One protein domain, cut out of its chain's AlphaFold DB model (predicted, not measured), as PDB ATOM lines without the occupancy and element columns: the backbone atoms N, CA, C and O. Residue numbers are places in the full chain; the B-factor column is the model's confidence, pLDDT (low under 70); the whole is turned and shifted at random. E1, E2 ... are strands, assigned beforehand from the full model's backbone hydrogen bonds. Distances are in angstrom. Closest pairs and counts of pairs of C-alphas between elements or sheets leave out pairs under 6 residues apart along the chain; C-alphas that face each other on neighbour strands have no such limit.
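This is residues 33 to 43 and 55 to 204 of the 225 residues of the protein "DUF4382 domain-containing protein" of Flammeovirga pectinis (UniProt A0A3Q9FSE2). One strongly twisted sheet is curled at both ends into two half-open troughs that share the long, bent strand E2. At one end the later part of E2 makes a trough with E3, E5, E8, E9 and E12; at the other the first part makes one with E6, E7, E10, E11 and E1, while short E4 pairs beside E2 and the long stretch 91 to 109 passes between E3 and E9. The printed part has 161 residues with no named helix and twelve named strands, E1 to E12 in order along the chain, and its class is all strand. The sheet is branched and mixed, with no single order. The whole is compact, with a radius of gyration of the C-alphas of 15.9 A and spans of 50 by 36 by 27 A.

E1, residues 33 to 36, begins with C-alpha 33 at (-13.525, -17.748, -10.877). E2, residues 59 to 73, is 37.4 A long and bends by 68 degrees at residue 67. E3 is residues 76 to 81 and E4 residues 88 to 90. E5, residues 110 to 121, is 29.1 A long, begins with C-alpha 110 at (-13.495, -38.486, 24.744) and bends by 74 degrees at residue 114. E6 is residues 128 to 131 and E7 residues 136 to 141. E8, residues 145 to 152, is 20.8 A long and bends by 51 degrees at residue 149. E9 is residues 163 to 168, E10 residues 173 to 177 and E11 residues 182 to 187. E12, residues 196 to 202, is 19.8 A long and ends with C-alpha 202 at (-8.985, -25.262, 24.943).

E3 and E4 lie on one side of E2, E5 and E6 on the other side. E2 and E3 form a hairpin, with N 71 and O 78 3.0 A apart. E4 is antiparallel to E2, with N 64 and O 89 at 2.9 A. E5 is antiparallel to E2, with N 70 and O 117 at 2.9 A, and to E8, with N 118 and O 146 at 2.9 A. E8 and E12 are parallel, with N 151 and O 198 at 2.8 A; E9 and E12 are antiparallel, with N 166 and O 199 at 2.8 A. E6 is antiparallel to E2, with N 63 and O 128 at 2.8 A, and forms a hairpin with E7, with N 129 and O 137 at 2.9 A. E7 and E11 are parallel, with N 140 and O 183 at 2.8 A. E10 and E11 form a hairpin, with N 176 and O 184 at 2.9 A, and E1 is antiparallel to E10, with N 34 and O 175 at 3.0 A. The closest C-alphas of E8 and E11, those of Leu 146 and Gln 187, are 6.9 A apart.

The C-alphas of Glu 159 and Asn 180, the two farthest apart, are 50.7 A apart. Residues 44 to 54 are cut out, and C-alphas 43 and 55 are 18.2 A apart across the cut. E4 to E5 is a long link of 19 residues. The mean pLDDT of the printed part is 72.1, and 56 residues are under 70, among them residues 33 to 43 and 92 to 107.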
ATOM      1  N   THR A  33     -13.658 -16.832 -12.019       52.16
ATOM      2  CA  THR A  33     -13.525 -17.748 -10.877       52.16
ATOM      3  C   THR A  33     -12.347 -17.314 -10.030       52.16
ATOM      4  O   THR A  33     -11.246 -17.198 -10.574       52.16
ATOM      5  N   THR A  34     -12.544 -17.179  -8.721       54.44
ATOM      6  CA  THR A  34     -11.447 -16.883  -7.801       54.44
ATOM      7  C   THR A  34     -11.467 -17.848  -6.626       54.44
ATOM      8  O   THR A  34     -12.496 -18.058  -5.980       54.44
ATOM      9  N   ASP A  35     -10.320 -18.470  -6.366       53.38
ATOM     10  CA  ASP A  35     -10.143 -19.304  -5.182       53.38
ATOM     11  C   ASP A  35     -10.087 -18.415  -3.942       53.38
ATOM     12  O   ASP A  35      -9.399 -17.393  -3.923       53.38
ATOM     13  N   LEU A  36     -10.850 -18.795  -2.919       53.34
ATOM     14  CA  LEU A  36     -10.898 -18.082  -1.657       53.34
ATOM     15  C   LEU A  36      -9.840 -18.683  -0.732       53.34
ATOM     16  O   LEU A  36      -9.938 -19.838  -0.322       53.34
ATOM     17  N   SER A  37      -8.810 -17.900  -0.413       51.28
ATOM     18  CA  SER A  37      -7.813 -18.283   0.584       51.28
ATOM     19  C   SER A  37      -8.066 -17.501   1.860       51.28
ATOM     20  O   SER A  37      -7.776 -16.310   1.951       51.28
ATOM     21  N   VAL A  38      -8.669 -18.183   2.825       54.69
ATOM     22  CA  VAL A  38      -9.108 -17.609   4.090       54.69
ATOM     23  C   VAL A  38      -8.407 -18.333   5.222       54.69
ATOM     24  O   VAL A  38      -8.608 -19.529   5.417       54.69
ATOM     25  N   GLN A  39      -7.586 -17.606   5.969       49.53
ATOM     26  CA  GLN A  39      -6.886 -18.122   7.138       49.53
ATOM     27  C   GLN A  39      -7.301 -17.296   8.346       49.53
ATOM     28  O   GLN A  39      -7.166 -16.072   8.316       49.53
ATOM     29  N   ALA A  40      -7.762 -17.950   9.416       45.50
ATOM     30  CA  ALA A  40      -7.855 -17.278  10.701       45.50
ATOM     31  C   ALA A  40      -6.451 -16.828  11.126       45.50
ATOM     32  O   ALA A  40      -5.506 -17.622  11.199       45.50
ATOM     33  N   THR A  41      -6.299 -15.532  11.375       37.59
ATOM     34  CA  THR A  41      -5.073 -14.957  11.917       37.59
ATOM     35  C   THR A  41      -4.834 -15.551  13.310       37.59
ATOM     36  O   THR A  41      -5.683 -15.460  14.188       37.59
ATOM     37  N   GLY A  42      -3.690 -16.222  13.507       34.75
ATOM     38  CA  GLY A  42      -3.336 -16.856  14.790       34.75
ATOM     39  C   GLY A  42      -3.327 -18.392  14.819       34.75
ATOM     40  O   GLY A  42      -3.075 -18.963  15.874       34.75
ATOM     41  N   LEU A  43      -3.525 -19.077  13.689       38.50
ATOM     42  CA  LEU A  43      -3.327 -20.532  13.542       38.50
ATOM     43  C   LEU A  43      -1.845 -20.922  13.361       38.50
ATOM     44  O   LEU A  43      -1.486 -21.620  12.415       38.50
ATOM     45  N   GLY A  55      -7.217  -9.892   0.288       48.09
ATOM     46  CA  GLY A  55      -8.611  -9.683  -0.074       48.09
ATOM     47  C   GLY A  55      -8.801  -9.984  -1.555       48.09
ATOM     48  O   GLY A  55      -7.958  -9.630  -2.386       48.09
ATOM     49  N   LEU A  56      -9.867 -10.710  -1.876       60.84
ATOM     50  CA  LEU A  56     -10.241 -10.937  -3.262       60.84
ATOM     51  C   LEU A  56     -10.422  -9.562  -3.924       60.84
ATOM     52  O   LEU A  56     -11.138  -8.716  -3.397       60.84
ATOM     53  N   GLU A  57      -9.758  -9.314  -5.054       64.50
ATOM     54  CA  GLU A  57      -9.847  -8.015  -5.727       64.50
ATOM     55  C   GLU A  57     -11.317  -7.676  -6.034       64.50
ATOM     56  O   GLU A  57     -11.999  -8.418  -6.743       64.50
ATOM     57  N   GLY A  58     -11.807  -6.567  -5.472       71.69
ATOM     58  CA  GLY A  58     -13.187  -6.111  -5.644       71.69
ATOM     59  C   GLY A  58     -14.211  -6.709  -4.672       71.69
ATOM     60  O   GLY A  58     -15.391  -6.387  -4.807       71.69
ATOM     61  N   ILE A  59     -13.801  -7.538  -3.706       74.88
ATOM     62  CA  ILE A  59     -14.689  -8.156  -2.714       74.88
ATOM     63  C   ILE A  59     -14.177  -7.898  -1.295       74.88
ATOM     64  O   ILE A  59     -13.065  -8.286  -0.941       74.88
ATOM     65  N   ASP A  60     -15.039  -7.313  -0.468       75.69
ATOM     66  CA  ASP A  60     -14.732  -6.942   0.912       75.69
ATOM     67  C   ASP A  60     -15.235  -7.983   1.926       75.69
ATOM     68  O   ASP A  60     -14.601  -8.187   2.957       75.69
ATOM     69  N   SER A  61     -16.369  -8.645   1.657       78.50
ATOM     70  CA  SER A  61     -17.020  -9.560   2.610       78.50
ATOM     71  C   SER A  61     -17.799 -10.674   1.911       78.50
ATOM     72  O   SER A  61     -18.367 -10.464   0.835       78.50
ATOM     73  N   VAL A  62     -17.861 -11.855   2.533       81.62
ATOM     74  CA  VAL A  62     -18.697 -12.988   2.096       81.62
ATOM     75  C   VAL A  62     -19.473 -13.491   3.307       81.62
ATOM     76  O   VAL A  62     -18.923 -14.196   4.149       81.62
ATOM     77  N   VAL A  63     -20.757 -13.146   3.390       84.50
ATOM     78  CA  VAL A  63     -21.604 -13.421   4.555       84.50
ATOM     79  C   VAL A  63     -22.496 -14.630   4.298       84.50
ATOM     80  O   VAL A  63     -23.263 -14.651   3.329       84.50
ATOM     81  N   VAL A  64     -22.421 -15.618   5.193       85.12
ATOM     82  CA  VAL A  64     -23.228 -16.842   5.136       85.12
ATOM     83  C   VAL A  64     -23.924 -17.135   6.461       85.12
ATOM     84  O   VAL A  64     -23.336 -16.954   7.524       85.12
ATOM     85  N   GLY A  65     -25.166 -17.610   6.394       85.94
ATOM     86  CA  GLY A  65     -25.892 -18.141   7.547       85.94
ATOM     87  C   GLY A  65     -25.435 -19.550   7.926       85.94
ATOM     88  O   GLY A  65     -25.059 -20.341   7.060       85.94
ATOM     89  N   ILE A  66     -25.514 -19.884   9.210       83.56
ATOM     90  CA  ILE A  66     -25.140 -21.173   9.806       83.56
ATOM     91  C   ILE A  66     -26.346 -21.759  10.532       83.56
ATOM     92  O   ILE A  66     -26.998 -21.066  11.309       83.56
ATOM     93  N   THR A  67     -26.597 -23.051  10.328       84.00
ATOM     94  CA  THR A  67     -27.598 -23.809  11.089       84.00
ATOM     95  C   THR A  67     -26.977 -24.590  12.239       84.00
ATOM     96  O   THR A  67     -27.466 -24.526  13.365       84.00
ATOM     97  N   SER A  68     -25.911 -25.344  11.975       83.19
ATOM     98  CA  SER A  68     -25.295 -26.202  12.983       83.19
ATOM     99  C   SER A  68     -23.839 -26.519  12.684       83.19
ATOM    100  O   SER A  68     -23.356 -26.376  11.557       83.19
ATOM    101  N   PHE A  69     -23.169 -27.019  13.707       83.38
ATOM    102  CA  PHE A  69     -21.873 -27.656  13.624       83.38
ATOM    103  C   PHE A  69     -21.973 -29.088  14.142       83.38
ATOM    104  O   PHE A  69     -22.566 -29.330  15.189       83.38
ATOM    105  N   ASN A  70     -21.407 -30.035  13.399       88.06
ATOM    106  CA  ASN A  70     -21.429 -31.445  13.758       88.06
ATOM    107  C   ASN A  70     -20.000 -31.985  13.818       88.06
ATOM    108  O   ASN A  70     -19.209 -31.759  12.895       88.06
ATOM    109  N   MET A  71     -19.705 -32.773  14.843       86.62
ATOM    110  CA  MET A  71     -18.447 -33.505  14.995       86.62
ATOM    111  C   MET A  71     -18.699 -34.879  15.605       86.62
ATOM    112  O   MET A  71     -19.775 -35.143  16.137       86.62
ATOM    113  N   SER A  72     -17.719 -35.769  15.494       87.25
ATOM    114  CA  SER A  72     -17.782 -37.091  16.110       87.25
ATOM    115  C   SER A  72     -17.020 -37.082  17.432       87.25
ATOM    116  O   SER A  72     -15.863 -36.674  17.434       87.25
ATOM    117  N   ILE A  73     -17.637 -37.580  18.502       84.75
ATOM    118  CA  ILE A  73     -17.004 -37.872  19.797       84.75
ATOM    119  C   ILE A  73     -17.282 -39.337  20.131       84.75
ATOM    120  O   ILE A  73     -18.438 -39.757  20.090       84.75
ATOM    121  N   ASN A  74     -16.252 -40.135  20.421       85.44
ATOM    122  CA  ASN A  74     -16.378 -41.572  20.726       85.44
ATOM    123  C   ASN A  74     -17.159 -42.384  19.660       85.44
ATOM    124  O   ASN A  74     -17.765 -43.414  19.951       85.44
ATOM    125  N   GLY A  75     -17.162 -41.913  18.409       83.44
ATOM    126  CA  GLY A  75     -17.918 -42.502  17.294       83.44
ATOM    127  C   GLY A  75     -19.383 -42.060  17.175       83.44
ATOM    128  O   GLY A  75     -20.028 -42.404  16.180       83.44
ATOM    129  N   ASP A  76     -19.894 -41.270  18.120       85.75
ATOM    130  CA  ASP A  76     -21.229 -40.675  18.079       85.75
ATOM    131  C   ASP A  76     -21.189 -39.247  17.524       85.75
ATOM    132  O   ASP A  76     -20.232 -38.501  17.711       85.75
ATOM    133  N   THR A  77     -22.249 -38.840  16.817       87.56
ATOM    134  CA  THR A  77     -22.349 -37.474  16.279       87.56
ATOM    135  C   THR A  77     -22.878 -36.514  17.338       87.56
ATOM    136  O   THR A  77     -24.043 -36.592  17.724       87.56
ATOM    137  N   VAL A  78     -22.046 -35.552  17.723       84.56
ATOM    138  CA  VAL A  78     -22.421 -34.393  18.536       84.56
ATOM    139  C   VAL A  78     -22.804 -33.249  17.601       84.56
ATOM    140  O   VAL A  78     -22.118 -32.982  16.612       84.56
ATOM    141  N   THR A  79     -23.939 -32.608  17.875       85.56
ATOM    142  CA  THR A  79     -24.479 -31.503  17.070       85.56
ATOM    143  C   THR A  79     -24.665 -30.275  17.943       85.56
ATOM    144  O   THR A  79     -25.400 -30.315  18.924       85.56
ATOM    145  N   PHE A  80     -24.046 -29.180  17.527       79.25
ATOM    146  CA  PHE A  80     -24.174 -27.858  18.114       79.25
ATOM    147  C   PHE A  80     -25.055 -27.024  17.189       79.25
ATOM    148  O   PHE A  80     -24.637 -26.592  16.111       79.25
ATOM    149  N   GLU A  81     -26.316 -26.848  17.563       77.81
ATOM    150  CA  GLU A  81     -27.229 -25.981  16.821       77.81
ATOM    151  C   GLU A  81     -26.928 -24.520  17.152       77.81
ATOM    152  O   GLU A  81     -26.578 -24.179  18.282       77.81
ATOM    153  N   LYS A  82     -27.041 -23.620  16.174       71.12
ATOM    154  CA  LYS A  82     -26.988 -22.190  16.479       71.12
ATOM    155  C   LYS A  82     -28.377 -21.735  16.922       71.12
ATOM    156  O   LYS A  82     -29.352 -21.903  16.195       71.12
ATOM    157  N   SER A  83     -28.480 -21.171  18.123       56.00
ATOM    158  CA  SER A  83     -29.748 -20.668  18.650       56.00
ATOM    159  C   SER A  83     -30.058 -19.260  18.108       56.00
ATOM    160  O   SER A  83     -29.254 -18.339  18.221       56.00
ATOM    161  N   GLY A  84     -31.248 -19.083  17.520       53.69
ATOM    162  CA  GLY A  84     -31.771 -17.779  17.079       53.69
ATOM    163  C   GLY A  84     -31.414 -17.346  15.644       53.69
ATOM    164  O   GLY A  84     -30.733 -18.049  14.908       53.69
ATOM    165  N   ASN A  85     -31.911 -16.168  15.245       50.25
ATOM    166  CA  ASN A  85     -31.781 -15.612  13.885       50.25
ATOM    167  C   ASN A  85     -30.467 -14.844  13.627       50.25
ATOM    168  O   ASN A  85     -30.293 -14.323  12.532       50.25
ATOM    169  N   ASP A  86     -29.536 -14.780  14.584       58.97
ATOM    170  CA  ASP A  86     -28.281 -14.010  14.466       58.97
ATOM    171  C   ASP A  86     -27.100 -14.866  13.949       58.97
ATOM    172  O   ASP A  86     -25.929 -14.643  14.255       58.97
ATOM    173  N   GLY A  87     -27.411 -15.905  13.174       65.81
ATOM    174  CA  GLY A  87     -26.502 -16.983  12.800       65.81
ATOM    175  C   GLY A  87     -25.593 -16.737  11.599       65.81
ATOM    176  O   GLY A  87     -25.386 -17.677  10.844       65.81
ATOM    177  N   ALA A  88     -25.062 -15.533  11.377       75.62
ATOM    178  CA  ALA A  88     -24.180 -15.265  10.233       75.62
ATOM    179  C   ALA A  88     -22.691 -15.255  10.595       75.62
ATOM    180  O   ALA A  88     -22.304 -14.743  11.643       75.62
ATOM    181  N   ILE A  89     -21.851 -15.726   9.673       74.62
ATOM    182  CA  ILE A  89     -20.406 -15.473   9.684       74.62
ATOM    183  C   ILE A  89     -19.985 -14.740   8.419       74.62
ATOM    184  O   ILE A  89     -20.507 -14.992   7.332       74.62
ATOM    185  N   ASP A  90     -19.016 -13.846   8.571       76.00
ATOM    186  CA  ASP A  90     -18.272 -13.283   7.453       76.00
ATOM    187  C   ASP A  90     -17.008 -14.118   7.227       76.00
ATOM    188  O   ASP A  90     -16.154 -14.226   8.104       76.00
ATOM    189  N   LEU A  91     -16.898 -14.715   6.042       73.12
ATOM    190  CA  LEU A  91     -15.776 -15.560   5.648       73.12
ATOM    191  C   LEU A  91     -14.539 -14.768   5.211       73.12
ATOM    192  O   LEU A  91     -13.539 -15.402   4.911       73.12
ATOM    193  N   LEU A  92     -14.577 -13.436   5.103       64.25
ATOM    194  CA  LEU A  92     -13.446 -12.609   4.645       64.25
ATOM    195  C   LEU A  92     -12.960 -11.586   5.680       64.25
ATOM    196  O   LEU A  92     -11.781 -11.227   5.670       64.25
ATOM    197  N   SER A  93     -13.824 -11.133   6.589       50.06
ATOM    198  CA  SER A  93     -13.461 -10.194   7.657       50.06
ATOM    199  C   SER A  93     -12.613 -10.864   8.757       50.06
ATOM    200  O   SER A  93     -13.109 -11.200   9.831       50.06
ATOM    201  N   PHE A  94     -11.298 -10.999   8.543       47.78
ATOM    202  CA  PHE A  94     -10.330 -11.424   9.580       47.78
ATOM    203  C   PHE A  94      -9.656 -10.258  10.311       47.78
ATOM    204  O   PHE A  94      -8.460 -10.273  10.598       47.78
ATOM    205  N   THR A  95     -10.455  -9.259  10.677       32.38
ATOM    206  CA  THR A  95     -10.196  -8.400  11.846       32.38
ATOM    207  C   THR A  95     -11.024  -8.827  13.059       32.38
ATOM    208  O   THR A  95     -11.248  -8.023  13.956       32.38
ATOM    209  N   SER A  96     -11.486 -10.079  13.107       31.50
ATOM    210  CA  SER A  96     -12.048 -10.656  14.325       31.50
ATOM    211  C   SER A  96     -11.045 -11.634  14.923       31.50
ATOM    212  O   SER A  96     -10.820 -12.718  14.389       31.50
ATOM    213  N   THR A  97     -10.450 -11.255  16.049       34.62
ATOM    214  CA  THR A  97      -9.786 -12.176  16.983       34.62
ATOM    215  C   THR A  97     -10.767 -13.176  17.614       34.62
ATOM    216  O   THR A  97     -10.334 -14.086  18.312       34.62
ATOM    217  N   ASP A  98     -12.062 -13.056  17.302       34.97
ATOM    218  CA  ASP A  98     -13.177 -13.741  17.942       34.97
ATOM    219  C   ASP A  98     -14.016 -14.489  16.891       34.97
ATOM    220  O   ASP A  98     -15.195 -14.195  16.685       34.97
ATOM    221  N   THR A  99     -13.443 -15.460  16.167       42.91
ATOM    222  CA  THR A  99     -14.287 -16.388  15.378       42.91
ATOM    223  C   THR A  99     -14.936 -17.399  16.331       42.91
ATOM    224  O   THR A  99     -14.652 -18.585  16.295       42.91
ATOM    225  N   LEU A 100     -15.770 -16.905  17.241       48.56
ATOM    226  CA  LEU A 100     -16.537 -17.679  18.210       48.56
ATOM    227  C   LEU A 100     -17.922 -17.935  17.611       48.56
ATOM    228  O   LEU A 100     -18.811 -17.091  17.697       48.56
ATOM    229  N   ILE A 101     -18.113 -19.076  16.942       53.16
ATOM    230  CA  ILE A 101     -19.443 -19.428  16.408       53.16
ATOM    231  C   ILE A 101     -20.333 -20.013  17.519       53.16
ATOM    232  O   ILE A 101     -21.540 -19.753  17.528       53.16
ATOM    233  N   TRP A 102     -19.722 -20.692  18.493       57.09
ATOM    234  CA  TRP A 102     -20.334 -21.152  19.738       57.09
ATOM    235  C   TRP A 102     -19.416 -20.779  20.904       57.09
ATOM    236  O   TRP A 102     -18.230 -21.088  20.881       57.09
ATOM    237  N   THR A 103     -19.958 -20.063  21.884       47.56
ATOM    238  CA  THR A 103     -19.326 -19.790  23.182       47.56
ATOM    239  C   THR A 103     -20.035 -20.667  24.209       47.56
ATOM    240  O   THR A 103     -21.250 -20.520  24.342       47.56
ATOM    241  N   ASN A 104     -19.301 -21.496  24.952       51.81
ATOM    242  CA  ASN A 104     -19.789 -22.264  26.109       51.81
ATOM    243  C   ASN A 104     -20.758 -23.419  25.803       51.81
ATOM    244  O   ASN A 104     -21.822 -23.498  26.414       51.81
ATOM    245  N   GLU A 105     -20.392 -24.326  24.902       56.84
ATOM    246  CA  GLU A 105     -21.056 -25.632  24.842       56.84
ATOM    247  C   GLU A 105     -20.138 -26.660  25.503       56.84
ATOM    248  O   GLU A 105     -18.967 -26.755  25.135       56.84
ATOM    249  N   GLU A 106     -20.652 -27.393  26.492       61.38
ATOM    250  CA  GLU A 106     -19.948 -28.535  27.079       61.38
ATOM    251  C   GLU A 106     -19.782 -29.589  25.982       61.38
ATOM    252  O   GLU A 106     -20.758 -30.191  25.517       61.38
ATOM    253  N   ILE A 107     -18.549 -29.775  25.511       69.81
ATOM    254  CA  ILE A 107     -18.251 -30.855  24.580       69.81
ATOM    255  C   ILE A 107     -18.161 -32.139  25.413       69.81
ATOM    256  O   ILE A 107     -17.432 -32.162  26.403       69.81
ATOM    257  N   PRO A 108     -18.901 -33.208  25.064       72.19
ATOM    258  CA  PRO A 108     -18.780 -34.474  25.770       72.19
ATOM    259  C   PRO A 108     -17.339 -34.980  25.730       72.19
ATOM    260  O   PRO A 108     -16.692 -34.901  24.685       72.19
ATOM    261  N   SER A 109     -16.872 -35.549  26.838       78.88
ATOM    262  CA  SER A 109     -15.506 -36.053  26.933       78.88
ATOM    263  C   SER A 109     -15.242 -37.240  25.999       78.88
ATOM    264  O   SER A 109     -16.096 -38.130  25.861       78.88
ATOM    265  N   GLY A 110     -14.030 -37.317  25.452       80.25
ATOM    266  CA  GLY A 110     -13.495 -38.486  24.744       80.25
ATOM    267  C   GLY A 110     -12.952 -38.211  23.341       80.25
ATOM    268  O   GLY A 110     -12.747 -37.063  22.949       80.25
ATOM    269  N   ASP A 111     -12.736 -39.295  22.590       81.94
ATOM    270  CA  ASP A 111     -11.977 -39.290  21.338       81.94
ATOM    271  C   ASP A 111     -12.667 -38.448  20.256       81.94
ATOM    272  O   ASP A 111     -13.787 -38.752  19.809       81.94
ATOM    273  N   VAL A 112     -11.964 -37.431  19.764       83.06
ATOM    274  CA  VAL A 112     -12.436 -36.556  18.689       83.06
ATOM    275  C   VAL A 112     -12.193 -37.197  17.321       83.06
ATOM    276  O   VAL A 112     -11.085 -37.598  16.977       83.06
ATOM    277  N   GLY A 113     -13.234 -37.274  16.491       85.25
ATOM    278  CA  GLY A 113     -13.110 -37.781  15.122       85.25
ATOM    279  C   GLY A 113     -12.439 -36.797  14.154       85.25
ATOM    280  O   GLY A 113     -12.502 -35.585  14.318       85.25
ATOM    281  N   ASP A 114     -11.892 -37.317  13.052       87.56
ATOM    282  CA  ASP A 114     -11.085 -36.544  12.086       87.56
ATOM    283  C   ASP A 114     -11.854 -35.498  11.252       87.56
ATOM    284  O   ASP A 114     -11.243 -34.701  10.530       87.56
ATOM    285  N   ILE A 115     -13.192 -35.543  11.246       89.06
ATOM    286  CA  ILE A 115     -14.029 -34.746  10.340       89.06
ATOM    287  C   ILE A 115     -15.115 -33.996  11.104       89.06
ATOM    288  O   ILE A 115     -15.901 -34.568  11.855       89.06
ATOM    289  N   ALA A 116     -15.198 -32.713  10.780       87.75
ATOM    290  CA  ALA A 116     -16.202 -31.766  11.222       87.75
ATOM    291  C   ALA A 116     -17.079 -31.325  10.037       87.75
ATOM    292  O   ALA A 116     -16.600 -31.209   8.903       87.75
ATOM    293  N   ILE A 117     -18.359 -31.043  10.285       88.88
ATOM    294  CA  ILE A 117     -19.293 -30.526   9.275       88.88
ATOM    295  C   ILE A 117     -19.908 -29.220   9.775       88.88
ATOM    296  O   ILE A 117     -20.605 -29.208  10.786       88.88
ATOM    297  N   LEU A 118     -19.700 -28.134   9.031       86.75
ATOM    298  CA  LEU A 118     -20.424 -26.878   9.217       86.75
ATOM    299  C   LEU A 118     -21.622 -26.853   8.268       86.75
ATOM    300  O   LEU A 118     -21.451 -26.860   7.044       86.75
ATOM    301  N   ASN A 119     -22.828 -26.814   8.823       87.44
ATOM    302  CA  ASN A 119     -24.054 -26.695   8.052       87.44
ATOM    303  C   ASN A 119     -24.443 -25.220   7.911       87.44
ATOM    304  O   ASN A 119     -24.597 -24.496   8.892       87.44
ATOM    305  N   LEU A 120     -24.587 -24.782   6.665       87.44
ATOM    306  CA  LEU A 120     -24.988 -23.445   6.269       87.44
ATOM    307  C   LEU A 120     -26.491 -23.382   6.016       87.44
ATOM    308  O   LEU A 120     -27.078 -24.281   5.403       87.44
ATOM    309  N   ASP A 121     -27.098 -22.267   6.398       86.75
ATOM    310  CA  ASP A 121     -28.491 -21.990   6.091       86.75
ATOM    311  C   ASP A 121     -28.622 -21.432   4.668       86.75
ATOM    312  O   ASP A 121     -28.179 -20.330   4.330       86.75
ATOM    313  N   LYS A 122     -29.283 -22.207   3.807       83.88
ATOM    314  CA  LYS A 122     -29.564 -21.815   2.423       83.88
ATOM    315  C   LYS A 122     -30.495 -20.606   2.324       83.88
ATOM    316  O   LYS A 122     -30.448 -19.904   1.313       83.88
ATOM    317  N   ASN A 123     -31.345 -20.402   3.325       77.44
ATOM    318  CA  ASN A 123     -32.434 -19.434   3.316       77.44
ATOM    319  C   ASN A 123     -32.177 -18.225   4.221       77.44
ATOM    320  O   ASN A 123     -33.035 -17.349   4.263       77.44
ATOM    321  N   TYR A 124     -31.036 -18.164   4.913       71.50
ATOM    322  CA  TYR A 124     -30.703 -17.074   5.828       71.50
ATOM    323  C   TYR A 124     -30.686 -15.735   5.094       71.50
ATOM    324  O   TYR A 124     -29.738 -15.499   4.345       71.50
ATOM    325  N   ASP A 125     -31.764 -14.950   5.259       63.91
ATOM    326  CA  ASP A 125     -32.144 -13.621   4.726       63.91
ATOM    327  C   ASP A 125     -31.339 -13.048   3.536       63.91
ATOM    328  O   ASP A 125     -31.200 -11.837   3.345       63.91
ATOM    329  N   ASN A 126     -30.946 -13.958   2.646       66.81
ATOM    330  CA  ASN A 126     -30.078 -13.842   1.481       66.81
ATOM    331  C   ASN A 126     -28.593 -13.660   1.798       66.81
ATOM    332  O   ASN A 126     -28.081 -12.551   1.674       66.81
ATOM    333  N   ASN A 127     -27.908 -14.776   2.105       86.94
ATOM    334  CA  ASN A 127     -26.464 -14.979   1.906       86.94
ATOM    335  C   ASN A 127     -25.935 -14.047   0.802       86.94
ATOM    336  O   ASN A 127     -26.481 -14.028  -0.309       86.94
ATOM    337  N   TYR A 128     -24.884 -13.280   1.088       89.88
ATOM    338  CA  TYR A 128     -24.483 -12.179   0.213       89.88
ATOM    339  C   TYR A 128     -22.980 -11.931   0.207       89.88
ATOM    340  O   TYR A 128     -22.238 -12.335   1.100       89.88
ATOM    341  N   VAL A 129     -22.544 -11.228  -0.828       86.38
ATOM    342  CA  VAL A 129     -21.194 -10.692  -0.974       86.38
ATOM    343  C   VAL A 129     -21.267  -9.174  -0.847       86.38
ATOM    344  O   VAL A 129     -22.191  -8.567  -1.387       86.38
ATOM    345  N   ILE A 130     -20.317  -8.557  -0.145       85.12
ATOM    346  CA  ILE A 130     -20.111  -7.103  -0.196       85.12
ATOM    347  C   ILE A 130     -18.928  -6.842  -1.126       85.12
ATOM    348  O   ILE A 130     -17.813  -7.277  -0.849       85.12
ATOM    349  N   GLU A 131     -19.174  -6.157  -2.236       83.19
ATOM    350  CA  GLU A 131     -18.135  -5.735  -3.184       83.19
ATOM    351  C   GLU A 131     -17.421  -4.469  -2.683       83.19
ATOM    352  O   GLU A 131     -18.013  -3.707  -1.921       83.19
ATOM    353  N   SER A 132     -16.214  -4.162  -3.175       77.44
ATOM    354  CA  SER A 132     -15.378  -3.021  -2.725       77.44
ATOM    355  C   SER A 132     -15.959  -1.612  -2.936       77.44
ATOM    356  O   SER A 132     -15.312  -0.603  -2.660       77.44
ATOM    357  N   GLY A 133     -17.197  -1.516  -3.421       75.50
ATOM    358  CA  GLY A 133     -18.010  -0.297  -3.439       75.50
ATOM    359  C   GLY A 133     -19.101  -0.249  -2.359       75.50
ATOM    360  O   GLY A 133     -19.908   0.677  -2.369       75.50
ATOM    361  N   GLY A 134     -19.173  -1.246  -1.471       77.88
ATOM    362  CA  GLY A 134     -20.229  -1.421  -0.466       77.88
ATOM    363  C   GLY A 134     -21.529  -2.038  -1.000       77.88
ATOM    364  O   GLY A 134     -22.509  -2.140  -0.259       77.88
ATOM    365  N   ASN A 135     -21.568  -2.441  -2.273       86.75
ATOM    366  CA  ASN A 135     -22.753  -3.041  -2.882       86.75
ATOM    367  C   ASN A 135     -22.941  -4.476  -2.395       86.75
ATOM    368  O   ASN A 135     -21.994  -5.262  -2.396       86.75
ATOM    369  N   LYS A 136     -24.180  -4.820  -2.031       89.81
ATOM    370  CA  LYS A 136     -24.563  -6.201  -1.740       89.81
ATOM    371  C   LYS A 136     -24.921  -6.925  -3.031       89.81
ATOM    372  O   LYS A 136     -25.762  -6.447  -3.791       89.81
ATOM    373  N   ALA A 137     -24.308  -8.081  -3.231       89.38
ATOM    374  CA  ALA A 137     -24.556  -8.982  -4.341       89.38
ATOM    375  C   ALA A 137     -25.062 -10.335  -3.831       89.38
ATOM    376  O   ALA A 137     -24.642 -10.809  -2.773       89.38
ATOM    377  N   ASP A 138     -25.941 -10.969  -4.606       91.50
ATOM    378  CA  ASP A 138     -26.526 -12.261  -4.247       91.50
ATOM    379  C   ASP A 138     -25.446 -13.347  -4.180       91.50
ATOM    380  O   ASP A 138     -24.671 -13.527  -5.129       91.50
ATOM    381  N   LEU A 139     -25.439 -14.128  -3.098       90.62
ATOM    382  CA  LEU A 139     -24.599 -15.312  -2.957       90.62
ATOM    383  C   LEU A 139     -25.451 -16.575  -2.969       90.62
ATOM    384  O   LEU A 139     -26.331 -16.790  -2.139       90.62
ATOM    385  N   HIS A 140     -25.132 -17.474  -3.887       90.19
ATOM    386  CA  HIS A 140     -25.732 -18.792  -3.943       90.19
ATOM    387  C   HIS A 140     -24.780 -19.843  -3.374       90.19
ATOM    388  O   HIS A 140     -23.652 -20.015  -3.839       90.19
ATOM    389  N   LEU A 141     -25.255 -20.591  -2.383       87.94
ATOM    390  CA  LEU A 141     -24.512 -21.702  -1.803       87.94
ATOM    391  C   LEU A 141     -24.678 -22.941  -2.683       87.94
ATOM    392  O   LEU A 141     -25.783 -23.466  -2.825       87.94
ATOM    393  N   SER A 142     -23.579 -23.424  -3.267       84.38
ATOM    394  CA  SER A 142     -23.617 -24.653  -4.076       84.38
ATOM    395  C   SER A 142     -23.766 -25.901  -3.202       84.38
ATOM    396  O   SER A 142     -24.349 -26.889  -3.636       84.38
ATOM    397  N   HIS A 143     -23.274 -25.831  -1.964       84.06
ATOM    398  CA  HIS A 143     -23.437 -26.851  -0.937       84.06
ATOM    399  C   HIS A 143     -23.740 -26.168   0.395       84.06
ATOM    400  O   HIS A 143     -23.183 -25.114   0.693       84.06
ATOM    401  N   THR A 144     -24.621 -26.778   1.183       87.12
ATOM    402  CA  THR A 144     -24.980 -26.312   2.528       87.12
ATOM    403  C   THR A 144     -24.243 -27.073   3.620       87.12
ATOM    404  O   THR A 144     -24.386 -26.727   4.773       87.12
ATOM    405  N   ALA A 145     -23.471 -28.105   3.287       88.62
ATOM    406  CA  ALA A 145     -22.631 -28.821   4.237       88.62
ATOM    407  C   ALA A 145     -21.179 -28.648   3.803       88.62
ATOM    408  O   ALA A 145     -20.812 -29.061   2.700       88.62
ATOM    409  N   LEU A 146     -20.380 -28.004   4.650       85.31
ATOM    410  CA  LEU A 146     -18.956 -27.795   4.434       85.31
ATOM    411  C   LEU A 146     -18.170 -28.746   5.331       85.31
ATOM    412  O   LEU A 146     -18.344 -28.735   6.547       85.31
ATOM    413  N   GLN A 147     -17.305 -29.561   4.734       87.31
ATOM    414  CA  GLN A 147     -16.476 -30.516   5.467       87.31
ATOM    415  C   GLN A 147     -15.125 -29.912   5.847       87.31
ATOM    416  O   GLN A 147     -14.464 -29.267   5.026       87.31
ATOM    417  N   PHE A 148     -14.694 -30.178   7.071       83.88
ATOM    418  CA  PHE A 148     -13.420 -29.739   7.621       83.88
ATOM    419  C   PHE A 148     -12.667 -30.933   8.178       83.88
ATOM    420  O   PHE A 148     -13.266 -31.817   8.790       83.88
ATOM    421  N   LYS A 149     -11.348 -30.945   7.987       86.69
ATOM    422  CA  LYS A 149     -10.470 -31.756   8.817       86.69
ATOM    423  C   LYS A 149     -10.505 -31.157  10.216       86.69
ATOM    424  O   LYS A 149     -10.205 -29.974  10.358       86.69
ATOM    425  N   LEU A 150     -10.871 -31.951  11.205       83.81
ATOM    426  CA  LEU A 150     -10.837 -31.530  12.591       83.81
ATOM    427  C   LEU A 150      -9.440 -31.782  13.158       83.81
ATOM    428  O   LEU A 150      -8.807 -32.797  12.870       83.81
ATOM    429  N   VAL A 151      -8.934 -30.803  13.890       81.56
ATOM    430  CA  VAL A 151      -7.677 -30.861  14.625       81.56
ATOM    431  C   VAL A 151      -7.985 -30.333  16.014       81.56
ATOM    432  O   VAL A 151      -8.624 -29.295  16.148       81.56
ATOM    433  N   SER A 152      -7.557 -31.052  17.032       75.69
ATOM    434  CA  SER A 152      -7.569 -30.582  18.409       75.69
ATOM    435  C   SER A 152      -6.120 -30.318  18.819       75.69
ATOM    436  O   SER A 152      -5.201 -30.905  18.234       75.69
ATOM    437  N   ASP A 153      -5.898 -29.357  19.709       70.12
ATOM    438  CA  ASP A 153      -4.608 -29.195  20.382       70.12
ATOM    439  C   ASP A 153      -4.364 -30.292  21.422       70.12
ATOM    440  O   ASP A 153      -3.213 -30.687  21.601       70.12
ATOM    441  N   GLU A 154      -5.441 -30.840  21.982       68.56
ATOM    442  CA  GLU A 154      -5.434 -32.003  22.872       68.56
ATOM    443  C   GLU A 154      -5.855 -33.293  22.151       68.56
ATOM    444  O   GLU A 154      -6.676 -33.266  21.229       68.56
ATOM    445  N   ASP A 155      -5.294 -34.432  22.565       64.12
ATOM    446  CA  ASP A 155      -5.633 -35.748  21.998       64.12
ATOM    447  C   ASP A 155      -7.045 -36.210  22.421       64.12
ATOM    448  O   ASP A 155      -7.724 -36.871  21.634       64.12
ATOM    449  N   ASP A 156      -7.502 -35.793  23.608       68.88
ATOM    450  CA  ASP A 156      -8.809 -36.101  24.191       68.88
ATOM    451  C   ASP A 156      -9.473 -34.822  24.725       68.88
ATOM    452  O   ASP A 156      -8.795 -33.871  25.112       68.88
ATOM    453  N   ILE A 157     -10.809 -34.794  24.738       76.06
ATOM    454  CA  ILE A 157     -11.580 -33.722  25.380       76.06
ATOM    455  C   ILE A 157     -11.947 -34.154  26.796       76.06
ATOM    456  O   ILE A 157     -12.565 -35.211  26.961       76.06
ATOM    457  N   ASP A 158     -11.617 -33.332  27.790       71.56
ATOM    458  CA  ASP A 158     -11.971 -33.566  29.188       71.56
ATOM    459  C   ASP A 158     -13.334 -32.944  29.545       71.56
ATOM    460  O   ASP A 158     -13.822 -31.985  28.940       71.56
ATOM    461  N   GLU A 159     -14.015 -33.554  30.517       68.38
ATOM    462  CA  GLU A 159     -15.326 -33.087  30.973       68.38
ATOM    463  C   GLU A 159     -15.190 -31.772  31.752       68.38
ATOM    464  O   GLU A 159     -14.514 -31.718  32.778       68.38
ATOM    465  N   GLY A 160     -15.903 -30.734  31.308       63.53
ATOM    466  CA  GLY A 160     -15.923 -29.417  31.955       63.53
ATOM    467  C   GLY A 160     -15.057 -28.366  31.263       63.53
ATOM    468  O   GLY A 160     -15.245 -27.174  31.521       63.53
ATOM    469  N   ASP A 161     -14.199 -28.784  30.333       68.06
ATOM    470  CA  ASP A 161     -13.358 -27.875  29.567       68.06
ATOM    471  C   ASP A 161     -14.168 -27.105  28.524       68.06
ATOM    472  O   ASP A 161     -15.136 -27.583  27.915       68.06
ATOM    473  N   LYS A 162     -13.761 -25.858  28.309       67.38
ATOM    474  CA  LYS A 162     -14.363 -24.964  27.322       67.38
ATOM    475  C   LYS A 162     -13.429 -24.853  26.130       67.38
ATOM    476  O   LYS A 162     -12.223 -24.712  26.291       67.38
ATOM    477  N   TYR A 163     -13.992 -24.834  24.925       70.12
ATOM    478  CA  TYR A 163     -13.208 -24.776  23.692       70.12
ATOM    479  C   TYR A 163     -13.645 -23.630  22.781       70.12
ATOM    480  O   TYR A 163     -14.826 -23.295  22.662       70.12
ATOM    481  N   VAL A 164     -12.672 -23.060  22.073       69.62
ATOM    482  CA  VAL A 164     -12.870 -22.142  20.948       69.62
ATOM    483  C   VAL A 164     -12.673 -22.909  19.644       69.62
ATOM    484  O   VAL A 164     -11.661 -23.574  19.444       69.62
ATOM    485  N   ILE A 165     -13.607 -22.744  18.708       70.88
ATOM    486  CA  ILE A 165     -13.540 -23.359  17.378       70.88
ATOM    487  C   ILE A 165     -12.981 -22.354  16.369       70.88
ATOM    488  O   ILE A 165     -13.619 -21.350  16.061       70.88
ATOM    489  N   LYS A 166     -11.812 -22.636  15.791       72.69
ATOM    490  CA  LYS A 166     -11.168 -21.810  14.757       72.69
ATOM    491  C   LYS A 166     -11.299 -22.457  13.381       72.69
ATOM    492  O   LYS A 166     -11.118 -23.661  13.239       72.69
ATOM    493  N   LEU A 167     -11.555 -21.658  12.342       73.50
ATOM    494  CA  LEU A 167     -11.701 -22.141  10.963       73.50
ATOM    495  C   LEU A 167     -10.550 -21.672  10.067       73.50
ATOM    496  O   LEU A 167     -10.209 -20.493  10.018       73.50
ATOM    497  N   ASN A 168     -10.002 -22.600   9.292       72.12
ATOM    498  CA  ASN A 168      -9.064 -22.357   8.208       72.12
ATOM    499  C   ASN A 168      -9.665 -22.872   6.901       72.12
ATOM    500  O   ASN A 168      -9.850 -24.076   6.726       72.12
ATOM    501  N   MET A 169      -9.941 -21.966   5.972       71.69
ATOM    502  CA  MET A 169     -10.516 -22.286   4.666       71.69
ATOM    503  C   MET A 169      -9.555 -22.000   3.515       71.69
ATOM    504  O   MET A 169      -9.989 -21.815   2.378       71.69
ATOM    505  N   ALA A 170      -8.249 -21.954   3.787       66.75
ATOM    506  CA  ALA A 170      -7.244 -21.710   2.767       66.75
ATOM    507  C   ALA A 170      -7.401 -22.705   1.612       66.75
ATOM    508  O   ALA A 170      -7.232 -23.907   1.784       66.75
ATOM    509  N   ASN A 171      -7.736 -22.187   0.428       63.41
ATOM    510  CA  ASN A 171      -7.880 -22.947  -0.816       63.41
ATOM    511  C   ASN A 171      -9.002 -24.006  -0.813       63.41
ATOM    512  O   ASN A 171      -9.181 -24.701  -1.812       63.41
ATOM    513  N   SER A 172      -9.786 -24.121   0.264       71.69
ATOM    514  CA  SER A 172     -10.880 -25.092   0.361       71.69
ATOM    515  C   SER A 172     -12.205 -24.532  -0.163       71.69
ATOM    516  O   SER A 172     -13.086 -25.301  -0.561       71.69
ATOM    517  N   LEU A 173     -12.341 -23.203  -0.216       76.62
ATOM    518  CA  LEU A 173     -13.495 -22.499  -0.764       76.62
ATOM    519  C   LEU A 173     -13.156 -21.774  -2.065       76.62
ATOM    520  O   LEU A 173     -12.041 -21.315  -2.295       76.62
ATOM    521  N   ARG A 174     -14.164 -21.629  -2.919       77.56
ATOM    522  CA  ARG A 174     -14.102 -20.880  -4.171       77.56
ATOM    523  C   ARG A 174     -15.326 -19.992  -4.296       77.56
ATOM    524  O   ARG A 174     -16.455 -20.462  -4.132       77.56
ATOM    525  N   LEU A 175     -15.089 -18.737  -4.658       79.44
ATOM    526  CA  LEU A 175     -16.127 -17.791  -5.035       79.44
ATOM    527  C   LEU A 175     -16.130 -17.646  -6.562       79.44
ATOM    528  O   LEU A 175     -15.124 -17.296  -7.180       79.44
ATOM    529  N   VAL A 176     -17.259 -17.950  -7.197       80.69
ATOM    530  CA  VAL A 176     -17.413 -17.868  -8.658       80.69
ATOM    531  C   VAL A 176     -18.390 -16.760  -9.004       80.69
ATOM    532  O   VAL A 176     -19.574 -16.874  -8.691       80.69
ATOM    533  N   SER A 177     -17.920 -15.717  -9.688       82.75
ATOM    534  CA  SER A 177     -18.795 -14.695 -10.264       82.75
ATOM    535  C   SER A 177     -19.541 -15.259 -11.468       82.75
ATOM    536  O   SER A 177     -18.952 -15.872 -12.365       82.75
ATOM    537  N   LYS A 178     -20.853 -15.027 -11.527       79.75
ATOM    538  CA  LYS A 178     -21.694 -15.409 -12.673       79.75
ATOM    539  C   LYS A 178     -21.759 -14.339 -13.761       79.75
ATOM    540  O   LYS A 178     -22.438 -14.548 -14.761       79.75
ATOM    541  N   GLY A 179     -21.117 -13.188 -13.566       74.62
ATOM    542  CA  GLY A 179     -21.176 -12.052 -14.491       74.62
ATOM    543  C   GLY A 179     -22.474 -11.228 -14.416       74.62
ATOM    544  O   GLY A 179     -22.499 -10.066 -14.799       74.62
ATOM    545  N   ASN A 180     -23.558 -11.741 -13.843       78.81
ATOM    546  CA  ASN A 180     -24.804 -10.985 -13.659       78.81
ATOM    547  C   ASN A 180     -24.866 -10.209 -12.324       78.81
ATOM    548  O   ASN A 180     -25.960  -9.878 -11.879       78.81
ATOM    549  N   GLY A 181     -23.725  -9.983 -11.662       79.62
ATOM    550  CA  GLY A 181     -23.686  -9.394 -10.316       79.62
ATOM    551  C   GLY A 181     -24.106 -10.358  -9.201       79.62
ATOM    552  O   GLY A 181     -24.501  -9.912  -8.132       79.62
ATOM    553  N   SER A 182     -24.053 -11.674  -9.445       87.19
ATOM    554  CA  SER A 182     -24.247 -12.699  -8.413       87.19
ATOM    555  C   SER A 182     -23.078 -13.677  -8.365       87.19
ATOM    556  O   SER A 182     -22.340 -13.850  -9.344       87.19
ATOM    557  N   TYR A 183     -22.943 -14.346  -7.226       87.25
ATOM    558  CA  TYR A 183     -21.821 -15.215  -6.903       87.25
ATOM    559  C   TYR A 183     -22.294 -16.616  -6.504       87.25
ATOM    560  O   TYR A 183     -23.401 -16.808  -6.005       87.25
ATOM    561  N   ASN A 184     -21.446 -17.617  -6.719       85.69
ATOM    562  CA  ASN A 184     -21.587 -18.955  -6.149       85.69
ATOM    563  C   ASN A 184     -20.459 -19.201  -5.147       85.69
ATOM    564  O   ASN A 184     -19.294 -19.062  -5.518       85.69
ATOM    565  N   LEU A 185     -20.791 -19.670  -3.944       85.50
ATOM    566  CA  LEU A 185     -19.818 -20.275  -3.035       85.50
ATOM    567  C   LEU A 185     -19.764 -21.786  -3.277       85.50
ATOM    568  O   LEU A 185     -20.802 -22.457  -3.337       85.50
ATOM    569  N   GLN A 186     -18.557 -22.320  -3.438       80.00
ATOM    570  CA  GLN A 186     -18.285 -23.737  -3.682       80.00
ATOM    571  C   GLN A 186     -17.169 -24.229  -2.764       80.00
ATOM    572  O   GLN A 186     -16.207 -23.507  -2.533       80.00
ATOM    573  N   GLN A 187     -17.273 -25.475  -2.296       76.75
ATOM    574  CA  GLN A 187     -16.175 -26.174  -1.633       76.75
ATOM    575  C   GLN A 187     -15.448 -27.065  -2.651       76.75
ATOM    576  O   GLN A 187     -16.098 -27.835  -3.357       76.75
ATOM    577  N   GLY A 188     -14.121 -26.924  -2.740       66.12
ATOM    578  CA  GLY A 188     -13.187 -27.817  -3.437       66.12
ATOM    579  C   GLY A 188     -13.421 -28.069  -4.934       66.12
ATOM    580  O   GLY A 188     -14.091 -29.032  -5.300       66.12
ATOM    581  N   THR A 189     -12.752 -27.318  -5.826       53.44
ATOM    582  CA  THR A 189     -12.629 -27.709  -7.256       53.44
ATOM    583  C   THR A 189     -11.294 -27.407  -7.967       53.44
ATOM    584  O   THR A 189     -11.183 -27.742  -9.147       53.44
ATOM    585  N   ALA A 190     -10.231 -26.907  -7.316       41.31
ATOM    586  CA  ALA A 190      -8.886 -26.931  -7.921       41.31
ATOM    587  C   ALA A 190      -7.749 -26.920  -6.884       41.31
ATOM    588  O   ALA A 190      -7.769 -26.119  -5.965       41.31
ATOM    589  N   GLY A 191      -6.732 -27.772  -7.083       49.84
ATOM    590  CA  GLY A 191      -5.433 -27.643  -6.411       49.84
ATOM    591  C   GLY A 191      -5.348 -28.171  -4.975       49.84
ATOM    592  O   GLY A 191      -5.199 -27.411  -4.033       49.84
ATOM    593  N   ILE A 192      -5.276 -29.500  -4.858       48.53
ATOM    594  CA  ILE A 192      -4.730 -30.299  -3.740       48.53
ATOM    595  C   ILE A 192      -5.542 -30.381  -2.427       48.53
ATOM    596  O   ILE A 192      -5.661 -31.493  -1.914       48.53
ATOM    597  N   GLU A 193      -6.193 -29.324  -1.931       56.47
ATOM    598  CA  GLU A 193      -6.963 -29.390  -0.668       56.47
ATOM    599  C   GLU A 193      -8.465 -29.163  -0.879       56.47
ATOM    600  O   GLU A 193      -8.917 -28.112  -1.318       56.47
ATOM    601  N   LYS A 194      -9.266 -30.201  -0.603       69.62
ATOM    602  CA  LYS A 194     -10.731 -30.174  -0.780       69.62
ATOM    603  C   LYS A 194     -11.489 -29.783   0.491       69.62
ATOM    604  O   LYS A 194     -12.682 -29.510   0.413       69.62
ATOM    605  N   MET A 195     -10.814 -29.799   1.636       75.69
ATOM    606  CA  MET A 195     -11.388 -29.579   2.962       75.69
ATOM    607  C   MET A 195     -10.601 -28.477   3.659       75.69
ATOM    608  O   MET A 195      -9.380 -28.430   3.533       75.69
ATOM    609  N   GLY A 196     -11.301 -27.595   4.374       75.12
ATOM    610  CA  GLY A 196     -10.645 -26.683   5.308       75.12
ATOM    611  C   GLY A 196     -10.152 -27.432   6.541       75.12
ATOM    612  O   GLY A 196     -10.456 -28.612   6.714       75.12
ATOM    613  N   THR A 197      -9.427 -26.748   7.418       77.88
ATOM    614  CA  THR A 197      -9.113 -27.250   8.761       77.88
ATOM    615  C   THR A 197      -9.965 -26.513   9.781       77.88
ATOM    616  O   THR A 197     -10.125 -25.301   9.700       77.88
ATOM    617  N   MET A 198     -10.517 -27.239  10.735       78.56
ATOM    618  CA  MET A 198     -11.141 -26.701  11.929       78.56
ATOM    619  C   MET A 198     -10.257 -27.072  13.111       78.56
ATOM    620  O   MET A 198      -9.825 -28.217  13.197       78.56
ATOM    621  N   VAL A 199      -9.965 -26.107  13.975       76.69
ATOM    622  CA  VAL A 199      -9.122 -26.305  15.151       76.69
ATOM    623  C   VAL A 199      -9.946 -26.056  16.404       76.69
ATOM    624  O   VAL A 199     -10.497 -24.965  16.543       76.69
ATOM    625  N   LEU A 200     -10.039 -27.050  17.281       75.50
ATOM    626  CA  LEU A 200     -10.500 -26.870  18.656       75.50
ATOM    627  C   LEU A 200      -9.313 -26.374  19.479       75.50
ATOM    628  O   LEU A 200      -8.200 -26.854  19.282       75.50
ATOM    629  N   VAL A 201      -9.539 -25.355  20.302       73.50
ATOM    630  CA  VAL A 201      -8.525 -24.787  21.192       73.50
ATOM    631  C   VAL A 201      -9.127 -24.675  22.574       73.50
ATOM    632  O   VAL A 201     -10.113 -23.946  22.726       73.50
ATOM    633  N   GLU A 202      -8.557 -25.368  23.549       72.00
ATOM    634  CA  GLU A 202      -8.985 -25.262  24.943       72.00
ATOM    635  C   GLU A 202      -8.844 -23.807  25.422       72.00
ATOM    636  O   GLU A 202      -7.849 -23.115  25.169       72.00
ATOM    637  N   THR A 203      -9.875 -23.285  26.078       67.88
ATOM    638  CA  THR A 203      -9.774 -22.014  26.783       67.88
ATOM    639  C   THR A 203      -9.304 -22.301  28.187       67.88
ATOM    640  O   THR A 203     -10.078 -22.802  28.996       67.88
ATOM    641  N   VAL A 204      -8.072 -21.902  28.485       61.59
ATOM    642  CA  VAL A 204      -7.590 -21.857  29.861       61.59
ATOM    643  C   VAL A 204      -8.504 -20.896  30.626       61.59
ATOM    644  O   VAL A 204      -8.458 -19.680  30.390       61.59
TER     645      VAL A 204